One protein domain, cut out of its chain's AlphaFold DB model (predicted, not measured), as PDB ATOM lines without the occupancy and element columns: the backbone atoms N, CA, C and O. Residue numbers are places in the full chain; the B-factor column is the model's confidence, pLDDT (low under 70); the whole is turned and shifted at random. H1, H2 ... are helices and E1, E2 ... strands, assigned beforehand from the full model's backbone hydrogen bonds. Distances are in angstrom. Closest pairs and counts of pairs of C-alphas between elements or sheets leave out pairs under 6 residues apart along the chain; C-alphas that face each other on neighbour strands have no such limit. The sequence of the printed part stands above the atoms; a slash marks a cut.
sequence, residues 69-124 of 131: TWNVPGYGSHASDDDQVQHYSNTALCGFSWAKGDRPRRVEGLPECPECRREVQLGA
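Overview. This is residues 69 to 124 of the 131 residues of an uncharacterized protein of Streptomyces sp. AC1-42W (UniProt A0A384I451). A small twisted sheet of three strands, E2, E1 and E5, has a short two-stranded hairpin, E3 and E4, over one of its faces, and a helix, H1, at its E2 edge. The two sheets meet through few close C-alphas, and H1, the last named element, lies at one end of the long axis. The printed part has 56 residues, with five named strands and then one named helix, in the order E1, E2, E3, E4, E5, H1. Both sheets are antiparallel, and the class is mixed, helices and strands. The whole is compact, with a radius of gyration of the C-alphas of 10.3 A, yet elongated in outline, with spans of 30 by 19 by 19 A.

Arrangement. The larger sheet runs E2, residues 76 to 80, then E1, residues 69 to 72, then E5, residues 105 to 107. E2 and E5 are its edge strands and E1 is its inner strand. E1 and E2 form a hairpin, antiparallel with 138 degrees between their directions; N 70 and O 78 are within hydrogen-bond range at 2.8 A, as are N 78 and O 70 at 2.9 A. E1 and E5 are antiparallel at 139 degrees, with N 71 and O 105 at 2.8 A. The second hairpin joins E3, residues 89 to 91, and E4, residues 97 to 99, antiparallel at 158 degrees, with N 90 and O 98 at 2.9 A. The closest C-alphas of E2 and E3 are those of Ser 80 and Thr 91, 6.4 A apart; those of E1 and E4 are Val 72 and Trp 98, 7.7 A apart. H1, residues 114 to 123, is on the larger sheet but only grazes it, with residues 114 to 120; its closest C-alpha pair with E2 is Ala 79 and Cys 116, 5.5 A. H1 is apart from E3 and from E4. In H1 every O i to N i+4 pair is within hydrogen-bond range.

Along the chain. E1 begins at C-alpha 69, (243.959, 286.290, 244.278), and is 9.7 A long. E2, the longest strand by residues, measures 13.3 A and ends at C-alpha 80, (246.146, 292.230, 245.925). E3 is 6.9 A, E4 7.1 A and E5 6.3 A long. H1 is 14.3 A long and ends at C-alpha 123, (252.440, 287.757, 255.548).

Size, cuts and confidence. The two C-alphas farthest apart are those of Gly 101 and Ala 124, 30.7 A. The printed part has no cut and no long link; the links from E2 to E3 and from E5 to H1 are short, the other three tight. Mean pLDDT of the printed part is 85.9, with residues 85 to 87 and 123 to 124 under 70.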
ATOM      1  N   THR A  69     243.315 286.759 245.503       93.00
ATOM      2  CA  THR A  69     243.959 286.290 244.278       93.00
ATOM      3  C   THR A  69     243.073 286.592 243.075       93.00
ATOM      4  O   THR A  69     241.888 286.254 243.024       93.00
ATOM      5  N   TRP A  70     243.675 287.220 242.076       94.25
ATOM      6  CA  TRP A  70     243.045 287.660 240.845       94.25
ATOM      7  C   TRP A  70     243.718 286.990 239.661       94.25
ATOM      8  O   TRP A  70     244.927 287.087 239.507       94.25
ATOM      9  N   ASN A  71     242.943 286.349 238.790       95.19
ATOM     10  CA  ASN A  71     243.413 285.957 237.469       95.19
ATOM     11  C   ASN A  71     243.138 287.090 236.475       95.19
ATOM     12  O   ASN A  71     241.976 287.439 236.234       95.19
ATOM     13  N   VAL A  72     244.203 287.640 235.895       94.12
ATOM     14  CA  VAL A  72     244.148 288.694 234.881       94.12
ATOM     15  C   VAL A  72     244.414 288.054 233.510       94.12
ATOM     16  O   VAL A  72     245.509 287.534 233.270       94.12
ATOM     17  N   PRO A  73     243.425 288.035 232.595       94.44
ATOM     18  CA  PRO A  73     243.571 287.438 231.269       94.44
ATOM     19  C   PRO A  73     244.826 287.924 230.528       94.44
ATOM     20  O   PRO A  73     244.990 289.115 230.298       94.44
ATOM     21  N   GLY A  74     245.700 286.993 230.141       93.38
ATOM     22  CA  GLY A  74     246.956 287.294 229.437       93.38
ATOM     23  C   GLY A  74     248.157 287.605 230.339       93.38
ATOM     24  O   GLY A  74     249.277 287.603 229.841       93.38
ATOM     25  N   TYR A  75     247.946 287.792 231.646       91.88
ATOM     26  CA  TYR A  75     248.992 288.168 232.611       91.88
ATOM     27  C   TYR A  75     249.119 287.200 233.799       91.88
ATOM     28  O   TYR A  75     250.013 287.357 234.630       91.88
ATOM     29  N   GLY A  76     248.252 286.186 233.864       94.25
ATOM     30  CA  GLY A  76     248.260 285.159 234.906       94.25
ATOM     31  C   GLY A  76     247.630 285.635 236.213       94.25
ATOM     32  O   GLY A  76     246.866 286.605 236.231       94.25
ATOM     33  N   SER A  77     247.921 284.928 237.308       95.38
ATOM     34  CA  SER A  77     247.326 285.220 238.614       95.38
ATOM     35  C   SER A  77     248.252 285.962 239.579       95.38
ATOM     36  O   SER A  77     249.411 285.590 239.777       95.38
ATOM     37  N   HIS A  78     247.692 286.994 240.208       94.75
ATOM     38  CA  HIS A  78     248.364 287.943 241.097       94.75
ATOM     39  C   HIS A  78     247.566 288.130 242.389       94.75
ATOM     40  O   HIS A  78     246.362 287.891 242.408       94.75
ATOM     41  N   ALA A  79     248.230 288.547 243.467       92.06
ATOM     42  CA  ALA A  79     247.575 288.865 244.737       92.06
ATOM     43  C   ALA A  79     247.507 290.378 244.949       92.06
ATOM     44  O   ALA A  79     248.472 291.076 244.639       92.06
ATOM     45  N   SER A  80     246.393 290.847 245.504       89.25
ATOM     46  CA  SER A  80     246.146 292.230 245.925       89.25
ATOM     47  C   SER A  80     245.652 292.232 247.369       89.25
ATOM     48  O   SER A  80     244.987 291.282 247.779       89.25
ATOM     49  N   ASP A  81     245.951 293.277 248.127       85.06
ATOM     50  CA  ASP A  81     245.277 293.583 249.398       85.06
ATOM     51  C   ASP A  81     243.862 294.147 249.166       85.06
ATOM     52  O   ASP A  81     242.953 293.929 249.963       85.06
ATOM     53  N   ASP A  82     243.660 294.806 248.025       80.94
ATOM     54  CA  ASP A  82     242.363 295.300 247.588       80.94
ATOM     55  C   ASP A  82     241.476 294.201 246.974       80.94
ATOM     56  O   ASP A  82     241.854 293.425 246.083       80.94
ATOM     57  N   ASP A  83     240.246 294.157 247.465       80.12
ATOM     58  CA  ASP A  83     239.203 293.231 247.064       80.12
ATOM     59  C   ASP A  83     238.245 293.866 246.034       80.12
ATOM     60  O   ASP A  83     237.491 293.174 245.333       80.12
ATOM     61  N   GLN A  84     238.275 295.182 245.860       76.00
ATOM     62  CA  GLN A  84     237.245 295.890 245.127       76.00
ATOM     63  C   GLN A  84     237.441 295.815 243.605       76.00
ATOM     64  O   GLN A  84     238.128 296.604 242.955       76.00
ATOM     65  N   VAL A  85     236.643 294.932 242.994       62.44
ATOM     66  CA  VAL A  85     236.459 294.775 241.532       62.44
ATOM     67  C   VAL A  85     236.093 296.102 240.830       62.44
ATOM     68  O   VAL A  85     236.177 296.216 239.606       62.44
ATOM     69  N   GLN A  86     235.597 297.094 241.577       63.25
ATOM     70  CA  GLN A  86     235.024 298.326 241.033       63.25
ATOM     71  C   GLN A  86     236.031 299.463 240.841       63.25
ATOM     72  O   GLN A  86     235.683 300.423 240.147       63.25
ATOM     73  N   HIS A  87     237.252 299.369 241.381       66.56
ATOM     74  CA  HIS A  87     238.260 300.401 241.144       66.56
ATOM     75  C   HIS A  87     238.645 300.482 239.664       66.56
ATOM     76  O   HIS A  87     238.696 299.483 238.941       66.56
ATOM     77  N   TYR A  88     238.918 301.707 239.203       73.06
ATOM     78  CA  TYR A  88     239.387 301.957 237.838       73.06
ATOM     79  C   TYR A  88     240.716 301.241 237.558       73.06
ATOM     80  O   TYR A  88     240.933 300.796 236.429       73.06
ATOM     81  N   SER A  89     241.542 301.068 238.593       81.75
ATOM     82  CA  SER A  89     242.810 300.344 238.586       81.75
ATOM     83  C   SER A  89     243.028 299.627 239.919       81.75
ATOM     84  O   SER A  89     242.675 300.173 240.959       81.75
ATOM     85  N   ASN A  90     243.632 298.443 239.879       86.31
ATOM     86  CA  ASN A  90     244.138 297.705 241.039       86.31
ATOM     87  C   ASN A  90     245.643 297.464 240.854       86.31
ATOM     88  O   ASN A  90     246.118 297.429 239.714       86.31
ATOM     89  N   THR A  91     246.373 297.269 241.952       89.56
ATOM     90  CA  THR A  91     247.817 296.994 241.943       89.56
ATOM     91  C   THR A  91     248.114 295.771 242.799       89.56
ATOM     92  O   THR A  91     247.761 295.719 243.968       89.56
ATOM     93  N   ALA A  92     248.781 294.784 242.209       90.00
ATOM     94  CA  ALA A  92     249.242 293.589 242.891       90.00
ATOM     95  C   ALA A  92     250.379 293.901 243.863       90.00
ATOM     96  O   ALA A  92     251.151 294.838 243.661       90.00
ATOM     97  N   LEU A  93     250.597 292.990 244.812       86.62
ATOM     98  CA  LEU A  93     251.746 293.015 245.722       86.62
ATOM     99  C   LEU A  93     253.105 293.041 244.997       86.62
ATOM    100  O   LEU A  93     254.083 293.539 245.538       86.62
ATOM    101  N   CYS A  94     253.183 292.511 243.771       84.44
ATOM    102  CA  CYS A  94     254.400 292.546 242.954       84.44
ATOM    103  C   CYS A  94     254.604 293.877 242.202       84.44
ATOM    104  O   CYS A  94     255.576 294.017 241.464       84.44
ATOM    105  N   GLY A  95     253.686 294.838 242.352       86.06
ATOM    106  CA  GLY A  95     253.693 296.125 241.653       86.06
ATOM    107  C   GLY A  95     253.032 296.109 240.270       86.06
ATOM    108  O   GLY A  95     252.966 297.147 239.618       86.06
ATOM    109  N   PHE A  96     252.528 294.961 239.802       90.06
ATOM    110  CA  PHE A  96     251.760 294.886 238.557       90.06
ATOM    111  C   PHE A  96     250.380 295.528 238.726       90.06
ATOM    112  O   PHE A  96     249.640 295.151 239.629       90.06
ATOM    113  N   SER A  97     249.993 296.430 237.828       91.19
ATOM    114  CA  SER A  97     248.666 297.055 237.854       91.19
ATOM    115  C   SER A  97     247.795 296.604 236.686       91.19
ATOM    116  O   SER A  97     248.282 296.421 235.571       91.19
ATOM    117  N   TRP A  98     246.490 296.489 236.929       91.75
ATOM    118  CA  TRP A  98     245.480 296.223 235.900       91.75
ATOM    119  C   TRP A  98     244.282 297.152 236.056       91.75
ATOM    120  O   TRP A  98     243.980 297.649 237.143       91.75
ATOM    121  N   ALA A  99     243.572 297.369 234.958       90.38
ATOM    122  CA  ALA A  99     242.342 298.136 234.918       90.38
ATOM    123  C   ALA A  99     241.115 297.217 234.926       90.38
ATOM    124  O   ALA A  99     241.159 296.038 234.570       90.38
ATOM    125  N   LYS A 100     239.947 297.789 235.234       86.50
ATOM    126  CA  LYS A 100     238.657 297.083 235.109       86.50
ATOM    127  C   LYS A 100     238.430 296.503 233.701       86.50
ATOM    128  O   LYS A 100     237.802 295.454 233.550       86.50
ATOM    129  N   GLY A 101     238.940 297.190 232.674       88.50
ATOM    130  CA  GLY A 101     238.859 296.777 231.269       88.50
ATOM    131  C   GLY A 101     239.563 295.452 230.964       88.50
ATOM    132  O   GLY A 101     239.129 294.755 230.049       88.50
ATOM    133  N   ASP A 102     240.547 295.062 231.780       89.56
ATOM    134  CA  ASP A 102     241.293 293.805 231.639       89.56
ATOM    135  C   ASP A 102     240.481 292.588 232.105       89.56
ATOM    136  O   ASP A 102     240.885 291.445 231.912       89.56
ATOM    137  N   ARG A 103     239.281 292.819 232.663       90.69
ATOM    138  CA  ARG A 103     238.326 291.790 233.111       90.69
ATOM    139  C   ARG A 103     238.950 290.794 234.107       90.69
ATOM    140  O   ARG A 103     238.827 289.580 233.895       90.69
ATOM    141  N   PRO A 104     239.580 291.279 235.195       91.19
ATOM    142  CA  PRO A 104     240.133 290.410 236.228       91.19
ATOM    143  C   PRO A 104     239.026 289.560 236.868       91.19
ATOM    144  O   PRO A 104     237.880 290.000 237.006       91.19
ATOM    145  N   ARG A 105     239.360 288.333 237.277       92.00
ATOM    146  CA  ARG A 105     238.440 287.440 237.998       92.00
ATOM    147  C   ARG A 105     239.059 286.995 239.307       92.00
ATOM    148  O   ARG A 105     240.203 286.554 239.305       92.00
ATOM    149  N   ARG A 106     238.289 287.043 240.396       91.12
ATOM    150  CA  ARG A 106     238.715 286.419 241.651       91.12
ATOM    151  C   ARG A 106     238.840 284.912 241.466       91.12
ATOM    152  O   ARG A 106     237.979 284.288 240.840       91.12
ATOM    153  N   VAL A 107     239.907 284.357 242.014       91.94
ATOM    154  CA  VAL A 107     240.163 282.921 242.068       91.94
ATOM    155  C   VAL A 107     240.592 282.550 243.481       91.94
ATOM    156  O   VAL A 107     241.169 283.361 244.198       91.94
ATOM    157  N   GLU A 108     240.292 281.322 243.880       89.81
ATOM    158  CA  GLU A 108     240.724 280.785 245.167       89.81
ATOM    159  C   GLU A 108     242.166 280.267 245.083       89.81
ATOM    160  O   GLU A 108     242.604 279.774 244.040       89.81
ATOM    161  N   GLY A 109     242.881 280.317 246.206       88.06
ATOM    162  CA  GLY A 109     244.237 279.779 246.331       88.06
ATOM    163  C   GLY A 109     245.354 280.792 246.073       88.06
ATOM    164  O   GLY A 109     245.128 281.994 245.965       88.06
ATOM    165  N   LEU A 110     246.593 280.294 246.040       89.31
ATOM    166  CA  LEU A 110     247.791 281.127 245.900       89.31
ATOM    167  C   LEU A 110     247.995 281.596 244.451       89.31
ATOM    168  O   LEU A 110     247.767 280.808 243.529       89.31
ATOM    169  N   PRO A 111     248.514 282.820 244.240       92.88
ATOM    170  CA  PRO A 111     248.857 283.311 242.911       92.88
ATOM    171  C   PRO A 111     249.958 282.459 242.260       92.88
ATOM    172  O   PRO A 111     250.796 281.833 242.928       92.88
ATOM    173  N   GLU A 112     249.964 282.441 240.933       94.44
ATOM    174  CA  GLU A 112     251.016 281.849 240.105       94.44
ATOM    175  C   GLU A 112     252.245 282.753 240.023       94.44
ATOM    176  O   GLU A 112     253.354 282.226 239.955       94.44
ATOM    177  N   CYS A 113     252.061 284.079 240.091       92.75
ATOM    178  CA  CYS A 113     253.154 285.043 240.193       92.75
ATOM    179  C   CYS A 113     254.049 284.708 241.407       92.75
ATOM    180  O   CYS A 113     253.572 284.757 242.550       92.75
ATOM    181  N   PRO A 114     255.333 284.348 241.188       88.06
ATOM    182  CA  PRO A 114     256.250 283.960 242.258       88.06
ATOM    183  C   PRO A 114     256.442 285.047 243.319       88.06
ATOM    184  O   PRO A 114     256.524 284.739 244.508       88.06
ATOM    185  N   GLU A 115     256.476 286.307 242.895       86.75
ATOM    186  CA  GLU A 115     256.625 287.477 243.752       86.75
ATOM    187  C   GLU A 115     255.403 287.628 244.662       86.75
ATOM    188  O   GLU A 115     255.545 287.607 245.883       86.75
ATOM    189  N   CYS A 116     254.187 287.652 244.103       87.62
ATOM    190  CA  CYS A 116     252.962 287.697 244.905       87.62
ATOM    191  C   CYS A 116     252.850 286.499 245.856       87.62
ATOM    192  O   CYS A 116     252.441 286.654 247.003       87.62
ATOM    193  N   ARG A 117     253.227 285.296 245.404       87.81
ATOM    194  CA  ARG A 117     253.190 284.090 246.242       87.81
ATOM    195  C   ARG A 117     254.121 284.216 247.442       87.81
ATOM    196  O   ARG A 117     253.728 283.837 248.543       87.81
ATOM    197  N   ARG A 118     255.333 284.734 247.230       82.25
ATOM    198  CA  ARG A 118     256.301 284.987 248.300       82.25
ATOM    199  C   ARG A 118     255.733 285.966 249.321       82.25
ATOM    200  O   ARG A 118     255.772 285.653 250.504       82.25
ATOM    201  N   GLU A 119     255.175 287.090 248.879       80.06
ATOM    202  CA  GLU A 119     254.633 288.110 249.788       80.06
ATOM    203  C   GLU A 119     253.449 287.583 250.617       80.06
ATOM    204  O   GLU A 119     253.451 287.715 251.840       80.06
ATOM    205  N   VAL A 120     252.507 286.857 250.000       80.25
ATOM    206  CA  VAL A 120     251.404 286.190 250.728       80.25
ATOM    207  C   VAL A 120     251.939 285.202 251.775       80.25
ATOM    208  O   VAL A 120     251.432 285.123 252.893       80.25
ATOM    209  N   GLN A 121     252.991 284.448 251.449       78.25
ATOM    210  CA  GLN A 121     253.604 283.488 252.373       78.25
ATOM    211  C   GLN A 121     254.427 284.143 253.491       78.25
ATOM    212  O   GLN A 121     254.573 283.542 254.557       78.25
ATOM    213  N   LEU A 122     254.985 285.334 253.257       70.19
ATOM    214  CA  LEU A 122     255.683 286.126 254.273       70.19
ATOM    215  C   LEU A 122     254.701 286.776 255.254       70.19
ATOM    216  O   LEU A 122     255.003 286.845 256.445       70.19
ATOM    217  N   GLY A 123     253.539 287.207 254.754       63.97
ATOM    218  CA  GLY A 123     252.440 287.757 255.548       63.97
ATOM    219  C   GLY A 123     251.654 286.717 256.349       63.97
ATOM    220  O   GLY A 123     251.054 287.048 257.367       63.97
ATOM    221  N   ALA A 124     251.681 285.447 255.935       60.56
ATOM    222  CA  ALA A 124     250.970 284.379 256.625       60.56
ATOM    223  C   ALA A 124     251.476 284.185 258.067       60.56
ATOM    224  O   ALA A 124     252.664 283.941 258.302       60.56
TER     225      ALA A 124